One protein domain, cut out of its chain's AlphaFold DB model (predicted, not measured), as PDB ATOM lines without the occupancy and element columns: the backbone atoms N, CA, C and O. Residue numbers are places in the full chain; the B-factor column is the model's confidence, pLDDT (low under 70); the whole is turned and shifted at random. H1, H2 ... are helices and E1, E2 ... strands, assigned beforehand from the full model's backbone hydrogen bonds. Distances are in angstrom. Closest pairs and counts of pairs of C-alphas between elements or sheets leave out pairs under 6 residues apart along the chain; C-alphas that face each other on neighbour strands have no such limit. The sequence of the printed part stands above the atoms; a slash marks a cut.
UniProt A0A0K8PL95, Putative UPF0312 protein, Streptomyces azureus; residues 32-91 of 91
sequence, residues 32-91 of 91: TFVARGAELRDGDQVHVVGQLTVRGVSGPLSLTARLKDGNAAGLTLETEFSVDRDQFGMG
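Overview. This is residues 32 to 91 of the 91 residues of the protein "Putative UPF0312 protein" of Streptomyces azureus (UniProt A0A0K8PL95). A single sheet of four strands, strongly twisted and curled like part of a barrel, is drawn out into a rod, with the turn between E3 and E4 at one end and a very short helix, H1, near the other. The strands make a meander, each the antiparallel neighbour of the one before, in the order E1 - E2 - E3 - E4, with H1 following them along the chain. The printed part has 60 residues with four named strands and one named helix, and its class is mostly strand. The whole is loose, with a radius of gyration of the C-alphas of 13.5 A, and spans 42 by 19 by 15 A.

Arrangement. Begin with edge strand E1, residues 32 to 40, which bends by 63 degrees at residue 36. It forms an antiparallel hairpin with E2, residues 45 to 54, at 164 degrees; find N 34 and O 51 within hydrogen-bond range, 2.9 A apart. E2 forms the next hairpin with E3, residues 57 to 71, at 145 degrees; look at N 48 and O 63, 2.9 A. E3 bends by 77 degrees at residue 68 and forms a hairpin with edge strand E4, residues 74 to 79, at 127 degrees; here N 66 and O 78 are 2.7 A apart. E1 and E4 are apart. H1, residues 85 to 88, only grazes the sheet; its closest C-alphas to E3 are those of Phe 88 and Val 57, 5.7 A apart. H1 is too short for an O i to N i+4 pair, but its 1 pair of O i and N i+3 is within range.

Along the chain. Find C-alpha 32 at (-45.668, 30.683, 28.179); from there E1 runs 22.4 A. E2 covers 25.9 A, E3 35.8 A and E4 16.6 A, ending at C-alpha 79 at (-49.891, 44.676, 33.679). H1 covers 5.4 A and ends at C-alpha 88 at (-34.504, 30.521, 34.408).

Size, cuts and confidence. The two C-alphas farthest apart are those of Ala 72 and Gly 91, 44.2 A. The printed part has no cut, and the four links between named elements are tight. No printed residue is under 70 in pLDDT.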
ATOM      1  N   THR A  32     -44.240  30.809  27.855       97.75
ATOM      2  CA  THR A  32     -45.668  30.683  28.179       97.75
ATOM      3  C   THR A  32     -45.969  31.198  29.577       97.75
ATOM      4  O   THR A  32     -45.264  30.892  30.531       97.75
ATOM      5  N   PHE A  33     -47.048  31.966  29.711       97.50
ATOM      6  CA  PHE A  33     -47.683  32.221  30.997       97.50
ATOM      7  C   PHE A  33     -49.071  31.596  30.963       97.50
ATOM      8  O   PHE A  33     -49.922  31.995  30.166       97.50
ATOM      9  N   VAL A  34     -49.292  30.597  31.811       97.50
ATOM     10  CA  VAL A  34     -50.580  29.912  31.926       97.50
ATOM     11  C   VAL A  34     -51.269  30.411  33.184       97.50
ATOM     12  O   VAL A  34     -50.897  30.032  34.299       97.50
ATOM     13  N   ALA A  35     -52.282  31.258  33.005       96.75
ATOM     14  CA  ALA A  35     -53.137  31.691  34.101       96.75
ATOM     15  C   ALA A  35     -53.888  30.485  34.687       96.75
ATOM     16  O   ALA A  35     -54.445  29.656  33.964       96.75
ATOM     17  N   ARG A  36     -53.891  30.383  36.016       96.94
ATOM     18  CA  ARG A  36     -54.605  29.349  36.782       96.94
ATOM     19  C   ARG A  36     -55.815  29.915  37.515       96.94
ATOM     20  O   ARG A  36     -56.763  29.182  37.769       96.94
ATOM     21  N   GLY A  37     -55.787  31.207  37.820       96.75
ATOM     22  CA  GLY A  37     -56.895  31.928  38.424       96.75
ATOM     23  C   GLY A  37     -56.745  33.426  38.199       96.75
ATOM     24  O   GLY A  37     -55.631  33.935  38.071       96.75
ATOM     25  N   ALA A  38     -57.878  34.114  38.144       96.12
ATOM     26  CA  ALA A  38     -57.948  35.562  38.090       96.12
ATOM     27  C   ALA A  38     -59.115  36.028  38.963       96.12
ATOM     28  O   ALA A  38     -60.229  35.522  38.832       96.12
ATOM     29  N   GLU A  39     -58.855  36.981  39.851       95.88
ATOM     30  CA  GLU A  39     -59.843  37.534  40.774       95.88
ATOM     31  C   GLU A  39     -59.881  39.053  40.623       95.88
ATOM     32  O   GLU A  39     -58.861  39.725  40.797       95.88
ATOM     33  N   LEU A  40     -61.061  39.599  40.314       94.62
ATOM     34  CA  LEU A  40     -61.291  41.037  40.396       94.62
ATOM     35  C   LEU A  40     -61.250  41.449  41.875       94.62
ATOM     36  O   LEU A  40     -61.938  40.872  42.719       94.62
ATOM     37  N   ARG A  41     -60.397  42.420  42.178       93.50
ATOM     38  CA  ARG A  41     -60.242  43.077  43.476       93.50
ATOM     39  C   ARG A  41     -60.888  44.459  43.411       93.50
ATOM     40  O   ARG A  41     -61.579  44.787  42.450       93.50
ATOM     41  N   ASP A  42     -60.685  45.256  44.450       88.44
ATOM     42  CA  ASP A  42     -61.270  46.588  44.546       88.44
ATOM     43  C   ASP A  42     -60.942  47.454  43.318       88.44
ATOM     44  O   ASP A  42     -59.803  47.522  42.847       88.44
ATOM     45  N   GLY A  43     -61.968  48.139  42.809       90.31
ATOM     46  CA  GLY A  43     -61.857  49.008  41.644       90.31
ATOM     47  C   GLY A  43     -61.603  48.236  40.350       90.31
ATOM     48  O   GLY A  43     -62.422  47.425  39.925       90.31
ATOM     49  N   ASP A  44     -60.489  48.552  39.696       93.88
ATOM     50  CA  ASP A  44     -60.092  48.030  38.389       93.88
ATOM     51  C   ASP A  44     -58.934  47.022  38.477       93.88
ATOM     52  O   ASP A  44     -58.328  46.688  37.462       93.88
ATOM     53  N   GLN A  45     -58.595  46.525  39.667       96.88
ATOM     54  CA  GLN A  45     -57.470  45.605  39.838       96.88
ATOM     55  C   GLN A  45     -57.891  44.148  39.658       96.88
ATOM     56  O   GLN A  45     -58.832  43.677  40.285       96.88
ATOM     57  N   VAL A  46     -57.139  43.397  38.864       97.25
ATOM     58  CA  VAL A  46     -57.317  41.957  38.676       97.25
ATOM     59  C   VAL A  46     -56.059  41.255  39.156       97.25
ATOM     60  O   VAL A  46     -54.986  41.404  38.570       97.25
ATOM     61  N   HIS A  47     -56.179  40.473  40.223       97.69
ATOM     62  CA  HIS A  47     -55.085  39.626  40.671       97.69
ATOM     63  C   HIS A  47     -55.085  38.329  39.862       97.69
ATOM     64  O   HIS A  47     -56.063  37.586  39.895       97.69
ATOM     65  N   VAL A  48     -53.994  38.055  39.147       97.69
ATOM     66  CA  VAL A  48     -53.828  36.844  38.338       97.69
ATOM     67  C   VAL A  48     -52.713  35.993  38.929       97.69
ATOM     68  O   VAL A  48     -51.609  36.478  39.176       97.69
ATOM     69  N   VAL A  49     -52.999  34.709  39.117       97.81
ATOM     70  CA  VAL A  49     -52.018  33.700  39.526       97.81
ATOM     71  C   VAL A  49     -51.826  32.710  38.390       97.81
ATOM     72  O   VAL A  49     -52.787  32.291  37.736       97.81
ATOM     73  N   GLY A  50     -50.584  32.331  38.130       97.62
ATOM     74  CA  GLY A  50     -50.267  31.441  37.027       97.62
ATOM     75  C   GLY A  50     -48.884  30.823  37.128       97.62
ATOM     76  O   GLY A  50     -48.208  30.893  38.155       97.62
ATOM     77  N   GLN A  51     -48.486  30.192  36.032       97.81
ATOM     78  CA  GLN A  51     -47.175  29.579  35.877       97.81
ATOM     79  C   GLN A  51     -46.487  30.185  34.660       97.81
ATOM     80  O   GLN A  51     -47.036  30.132  33.557       97.81
ATOM     81  N   LEU A  52     -45.303  30.749  34.873       97.81
ATOM     82  CA  LEU A  52     -44.422  31.229  33.818       97.81
ATOM     83  C   LEU A  52     -43.427  30.120  33.467       97.81
ATOM     84  O   LEU A  52     -42.778  29.566  34.354       97.81
ATOM     85  N   THR A  53     -43.302  29.818  32.181       97.31
ATOM     86  CA  THR A  53     -42.298  28.906  31.637       97.31
ATOM     87  C   THR A  53     -41.383  29.672  30.695       97.31
ATOM     88  O   THR A  53     -41.858  30.260  29.720       97.31
ATOM     89  N   VAL A  54     -40.080  29.647  30.969       97.19
ATOM     90  CA  VAL A  54     -39.029  30.243  30.130       97.19
ATOM     91  C   VAL A  54     -37.891  29.239  30.024       97.19
ATOM     92  O   VAL A  54     -37.476  28.689  31.043       97.19
ATOM     93  N   ARG A  55     -37.398  28.983  28.804       95.88
ATOM     94  CA  ARG A  55     -36.288  28.044  28.557       95.88
ATOM     95  C   ARG A  55     -36.508  26.672  29.230       95.88
ATOM     96  O   ARG A  55     -35.650  26.149  29.930       95.88
ATOM     97  N   GLY A  56     -37.732  26.150  29.130       95.94
ATOM     98  CA  GLY A  56     -38.133  24.880  29.751       95.94
ATOM     99  C   GLY A  56     -38.283  24.892  31.282       95.94
ATOM    100  O   GLY A  56     -38.852  23.952  31.835       95.94
ATOM    101  N   VAL A  57     -37.851  25.946  31.979       96.56
ATOM    102  CA  VAL A  57     -37.989  26.082  33.434       96.56
ATOM    103  C   VAL A  57     -39.328  26.735  33.763       96.56
ATOM    104  O   VAL A  57     -39.661  27.795  33.239       96.56
ATOM    105  N   SER A  58     -40.110  26.086  34.628       96.88
ATOM    106  CA  SER A  58     -41.424  26.554  35.083       96.88
ATOM    107  C   SER A  58     -41.373  27.057  36.523       96.88
ATOM    108  O   SER A  58     -40.872  26.353  37.398       96.88
ATOM    109  N   GLY A  59     -41.979  28.215  36.784       94.50
ATOM    110  CA  GLY A  59     -42.126  28.779  38.126       94.50
ATOM    111  C   GLY A  59     -43.484  29.457  38.335       94.50
ATOM    112  O   GLY A  59     -44.108  29.905  37.367       94.50
ATOM    113  N   PRO A  60     -43.985  29.524  39.582       96.12
ATOM    114  CA  PRO A  60     -45.195  30.276  39.885       96.12
ATOM    115  C   PRO A  60     -44.950  31.774  39.673       96.12
ATOM    116  O   PRO A  60     -43.930  32.309  40.099       96.12
ATOM    117  N   LEU A  61     -45.909  32.456  39.049       96.44
ATOM    118  CA  LEU A  61     -45.903  33.909  38.908       96.44
ATOM    119  C   LEU A  61     -47.283  34.460  39.262       96.44
ATOM    120  O   LEU A  61     -48.310  34.028  38.734       96.44
ATOM    121  N   SER A  62     -47.267  35.447  40.144       96.50
ATOM    122  CA  SER A  62     -48.426  36.209  40.579       96.50
ATOM    123  C   SER A  62     -48.257  37.642  40.101       96.50
ATOM    124  O   SER A  62     -47.230  38.260  40.379       96.50
ATOM    125  N   LEU A  63     -49.252  38.167  39.392       96.75
ATOM    126  CA  LEU A  63     -49.242  39.535  38.882       96.75
ATOM    127  C   LEU A  63     -50.546  40.258  39.212       96.75
ATOM    128  O   LEU A  63     -51.591  39.643  39.461       96.75
ATOM    129  N   THR A  64     -50.465  41.582  39.211       97.25
ATOM    130  CA  THR A  64     -51.627  42.461  39.307       97.25
ATOM    131  C   THR A  64     -51.797  43.146  37.963       97.25
ATOM    132  O   THR A  64     -50.905  43.853  37.492       97.25
ATOM    133  N   ALA A  65     -52.940  42.915  37.335       97.06
ATOM    134  CA  ALA A  65     -53.357  43.611  36.135       97.06
ATOM    135  C   ALA A  65     -54.382  44.696  36.479       97.06
ATOM    136  O   ALA A  65     -55.051  44.640  37.511       97.06
ATOM    137  N   ARG A  66     -54.519  45.681  35.598       96.81
ATOM    138  CA  ARG A  66     -55.543  46.716  35.634       96.81
ATOM    139  C   ARG A  66     -56.512  46.498  34.481       96.81
ATOM    140  O   ARG A  66     -56.089  46.431  33.328       96.81
ATOM    141  N   LEU A  67     -57.799  46.425  34.784       95.50
ATOM    142  CA  LEU A  67     -58.880  46.428  33.815       95.50
ATOM    143  C   LEU A  67     -59.069  47.845  33.272       95.50
ATOM    144  O   LEU A  67     -59.544  48.729  33.977       95.50
ATOM    145  N   LYS A  68     -58.675  48.066  32.019       94.88
ATOM    146  CA  LYS A  68     -58.830  49.366  31.353       94.88
ATOM    147  C   LYS A  68     -60.224  49.551  30.783       94.88
ATOM    148  O   LYS A  68     -60.859  50.562  31.043       94.88
ATOM    149  N   ASP A  69     -60.683  48.543  30.054       90.00
ATOM    150  CA  ASP A  69     -61.963  48.544  29.363       90.00
ATOM    151  C   ASP A  69     -62.572  47.150  29.428       90.00
ATOM    152  O   ASP A  69     -61.863  46.142  29.342       90.00
ATOM    153  N   GLY A  70     -63.894  47.087  29.555       87.00
ATOM    154  CA  GLY A  70     -64.616  45.829  29.532       87.00
ATOM    155  C   GLY A  70     -66.041  45.993  29.038       87.00
ATOM    156  O   GLY A  70     -66.795  46.827  29.535       87.00
ATOM    157  N   ASN A  71     -66.417  45.197  28.046       87.19
ATOM    158  CA  ASN A  71     -67.780  45.117  27.539       87.19
ATOM    159  C   ASN A  71     -68.078  43.690  27.048       87.19
ATOM    160  O   ASN A  71     -67.250  42.789  27.161       87.19
ATOM    161  N   ALA A  72     -69.273  43.474  26.496       90.38
ATOM    162  CA  ALA A  72     -69.691  42.158  26.013       90.38
ATOM    163  C   ALA A  72     -68.794  41.576  24.898       90.38
ATOM    164  O   ALA A  72     -68.812  40.367  24.686       90.38
ATOM    165  N   ALA A  73     -68.025  42.405  24.186       92.31
ATOM    166  CA  ALA A  73     -67.113  41.978  23.126       92.31
ATOM    167  C   ALA A  73     -65.708  41.617  23.633       92.31
ATOM    168  O   ALA A  73     -64.968  40.941  22.923       92.31
ATOM    169  N   GLY A  74     -65.323  42.046  24.838       92.56
ATOM    170  CA  GLY A  74     -64.007  41.735  25.379       92.56
ATOM    171  C   GLY A  74     -63.573  42.623  26.535       92.56
ATOM    172  O   GLY A  74     -64.262  43.564  26.932       92.56
ATOM    173  N   LEU A  75     -62.399  42.290  27.065       92.69
ATOM    174  CA  LEU A  75     -61.748  42.966  28.181       92.69
ATOM    175  C   LEU A  75     -60.309  43.320  27.787       92.69
ATOM    176  O   LEU A  75     -59.634  42.516  27.141       92.69
ATOM    177  N   THR A  76     -59.828  44.473  28.245       95.00
ATOM    178  CA  THR A  76     -58.426  44.891  28.125       95.00
ATOM    179  C   THR A  76     -57.786  44.915  29.508       95.00
ATOM    180  O   THR A  76     -58.220  45.665  30.385       95.00
ATOM    181  N   LEU A  77     -56.740  44.110  29.693       95.19
ATOM    182  CA  LEU A  77     -55.932  44.069  30.909       95.19
ATOM    183  C   LEU A  77     -54.528  44.604  30.621       95.19
ATOM    184  O   LEU A  77     -53.864  44.136  29.699       95.19
ATOM    185  N   GLU A  78     -54.063  45.539  31.440       95.88
ATOM    186  CA  GLU A  78     -52.680  46.020  31.424       95.88
ATOM    187  C   GLU A  78     -51.947  45.547  32.675       95.88
ATOM    188  O   GLU A  78     -52.483  45.617  33.778       95.88
ATOM    189  N   THR A  79     -50.712  45.078  32.536       96.38
ATOM    190  CA  THR A  79     -49.891  44.676  33.679       96.38
ATOM    191  C   THR A  79     -48.422  44.948  33.403       96.38
ATOM    192  O   THR A  79     -47.974  44.915  32.257       96.38
ATOM    193  N   GLU A  80     -47.685  45.193  34.476       95.19
ATOM    194  CA  GLU A  80     -46.234  45.228  34.497       95.19
ATOM    195  C   GLU A  80     -45.776  44.315  35.633       95.19
ATOM    196  O   GLU A  80     -46.346  44.321  36.727       95.19
ATOM    197  N   PHE A  81     -44.762  43.503  35.367       93.75
ATOM    198  CA  PHE A  81     -44.154  42.631  36.358       93.75
ATOM    199  C   PHE A  81     -42.662  42.502  36.072       93.75
ATOM    200  O   PHE A  81     -42.208  42.665  34.939       93.75
ATOM    201  N   SER A  82     -41.895  42.203  37.113       93.44
ATOM    202  CA  SER A  82     -40.469  41.916  37.001       93.44
ATOM    203  C   SER A  82     -40.232  40.423  37.153       93.44
ATOM    204  O   SER A  82     -40.885  39.756  37.955       93.44
ATOM    205  N   VAL A  83     -39.281  39.909  36.383       92.75
ATOM    206  CA  VAL A  83     -38.847  38.516  36.438       92.75
ATOM    207  C   VAL A  83     -37.353  38.507  36.694       92.75
ATOM    208  O   VAL A  83     -36.604  39.223  36.029       92.75
ATOM    209  N   ASP A  84     -36.925  37.693  37.650       92.81
ATOM    210  CA  ASP A  84     -35.515  37.411  37.862       92.81
ATOM    211  C   ASP A  84     -35.060  36.347  36.856       92.81
ATOM    212  O   ASP A  84     -35.515  35.202  36.882       92.81
ATOM    213  N   ARG A  85     -34.185  36.746  35.932       92.88
ATOM    214  CA  ARG A  85     -33.687  35.883  34.852       92.88
ATOM    215  C   ARG A  85     -32.831  34.721  35.367       92.88
ATOM    216  O   ARG A  85     -32.784  33.677  34.710       92.88
ATOM    217  N   ASP A  86     -32.223  34.860  36.546       93.06
ATOM    218  CA  ASP A  86     -31.364  33.826  37.129       93.06
ATOM    219  C   ASP A  86     -32.198  32.589  37.504       93.06
ATOM    220  O   ASP A  86     -31.727  31.457  37.382       93.06
ATOM    221  N   GLN A  87     -33.485  32.779  37.828       92.38
ATOM    222  CA  GLN A  87     -34.442  31.693  38.090       92.38
ATOM    223  C   GLN A  87     -34.673  30.780  36.875       92.38
ATOM    224  O   GLN A  87     -35.117  29.646  37.037       92.38
ATOM    225  N   PHE A  88     -34.350  31.253  35.669       92.94
ATOM    226  CA  PHE A  88     -34.504  30.521  34.408       92.94
ATOM    227  C   PHE A  88     -33.148  30.142  33.788       92.94
ATOM    228  O   PHE A  88     -33.060  29.781  32.612       92.94
ATOM    229  N   GLY A  89     -32.072  30.221  34.578       87.94
ATOM    230  CA  GLY A  89     -30.724  29.836  34.162       87.94
ATOM    231  C   GLY A  89     -30.086  30.790  33.152       87.94
ATOM    232  O   GLY A  89     -29.186  30.370  32.425       87.94
ATOM    233  N   MET A  90     -30.555  32.038  33.083       88.31
ATOM    234  CA  MET A  90     -29.986  33.092  32.242       88.31
ATOM    235  C   MET A  90     -29.173  34.051  33.115       88.31
ATOM    236  O   MET A  90     -29.650  35.147  33.398       88.31
ATOM    237  N   GLY A  91     -27.984  33.617  33.550       74.88
ATOM    238  CA  GLY A  91     -27.028  34.380  34.376       74.88
ATOM    239  C   GLY A  91     -26.111  35.311  33.595       74.88
ATOM    240  O   GLY A  91     -26.125  35.269  32.350       74.88
TER     241      GLY A  91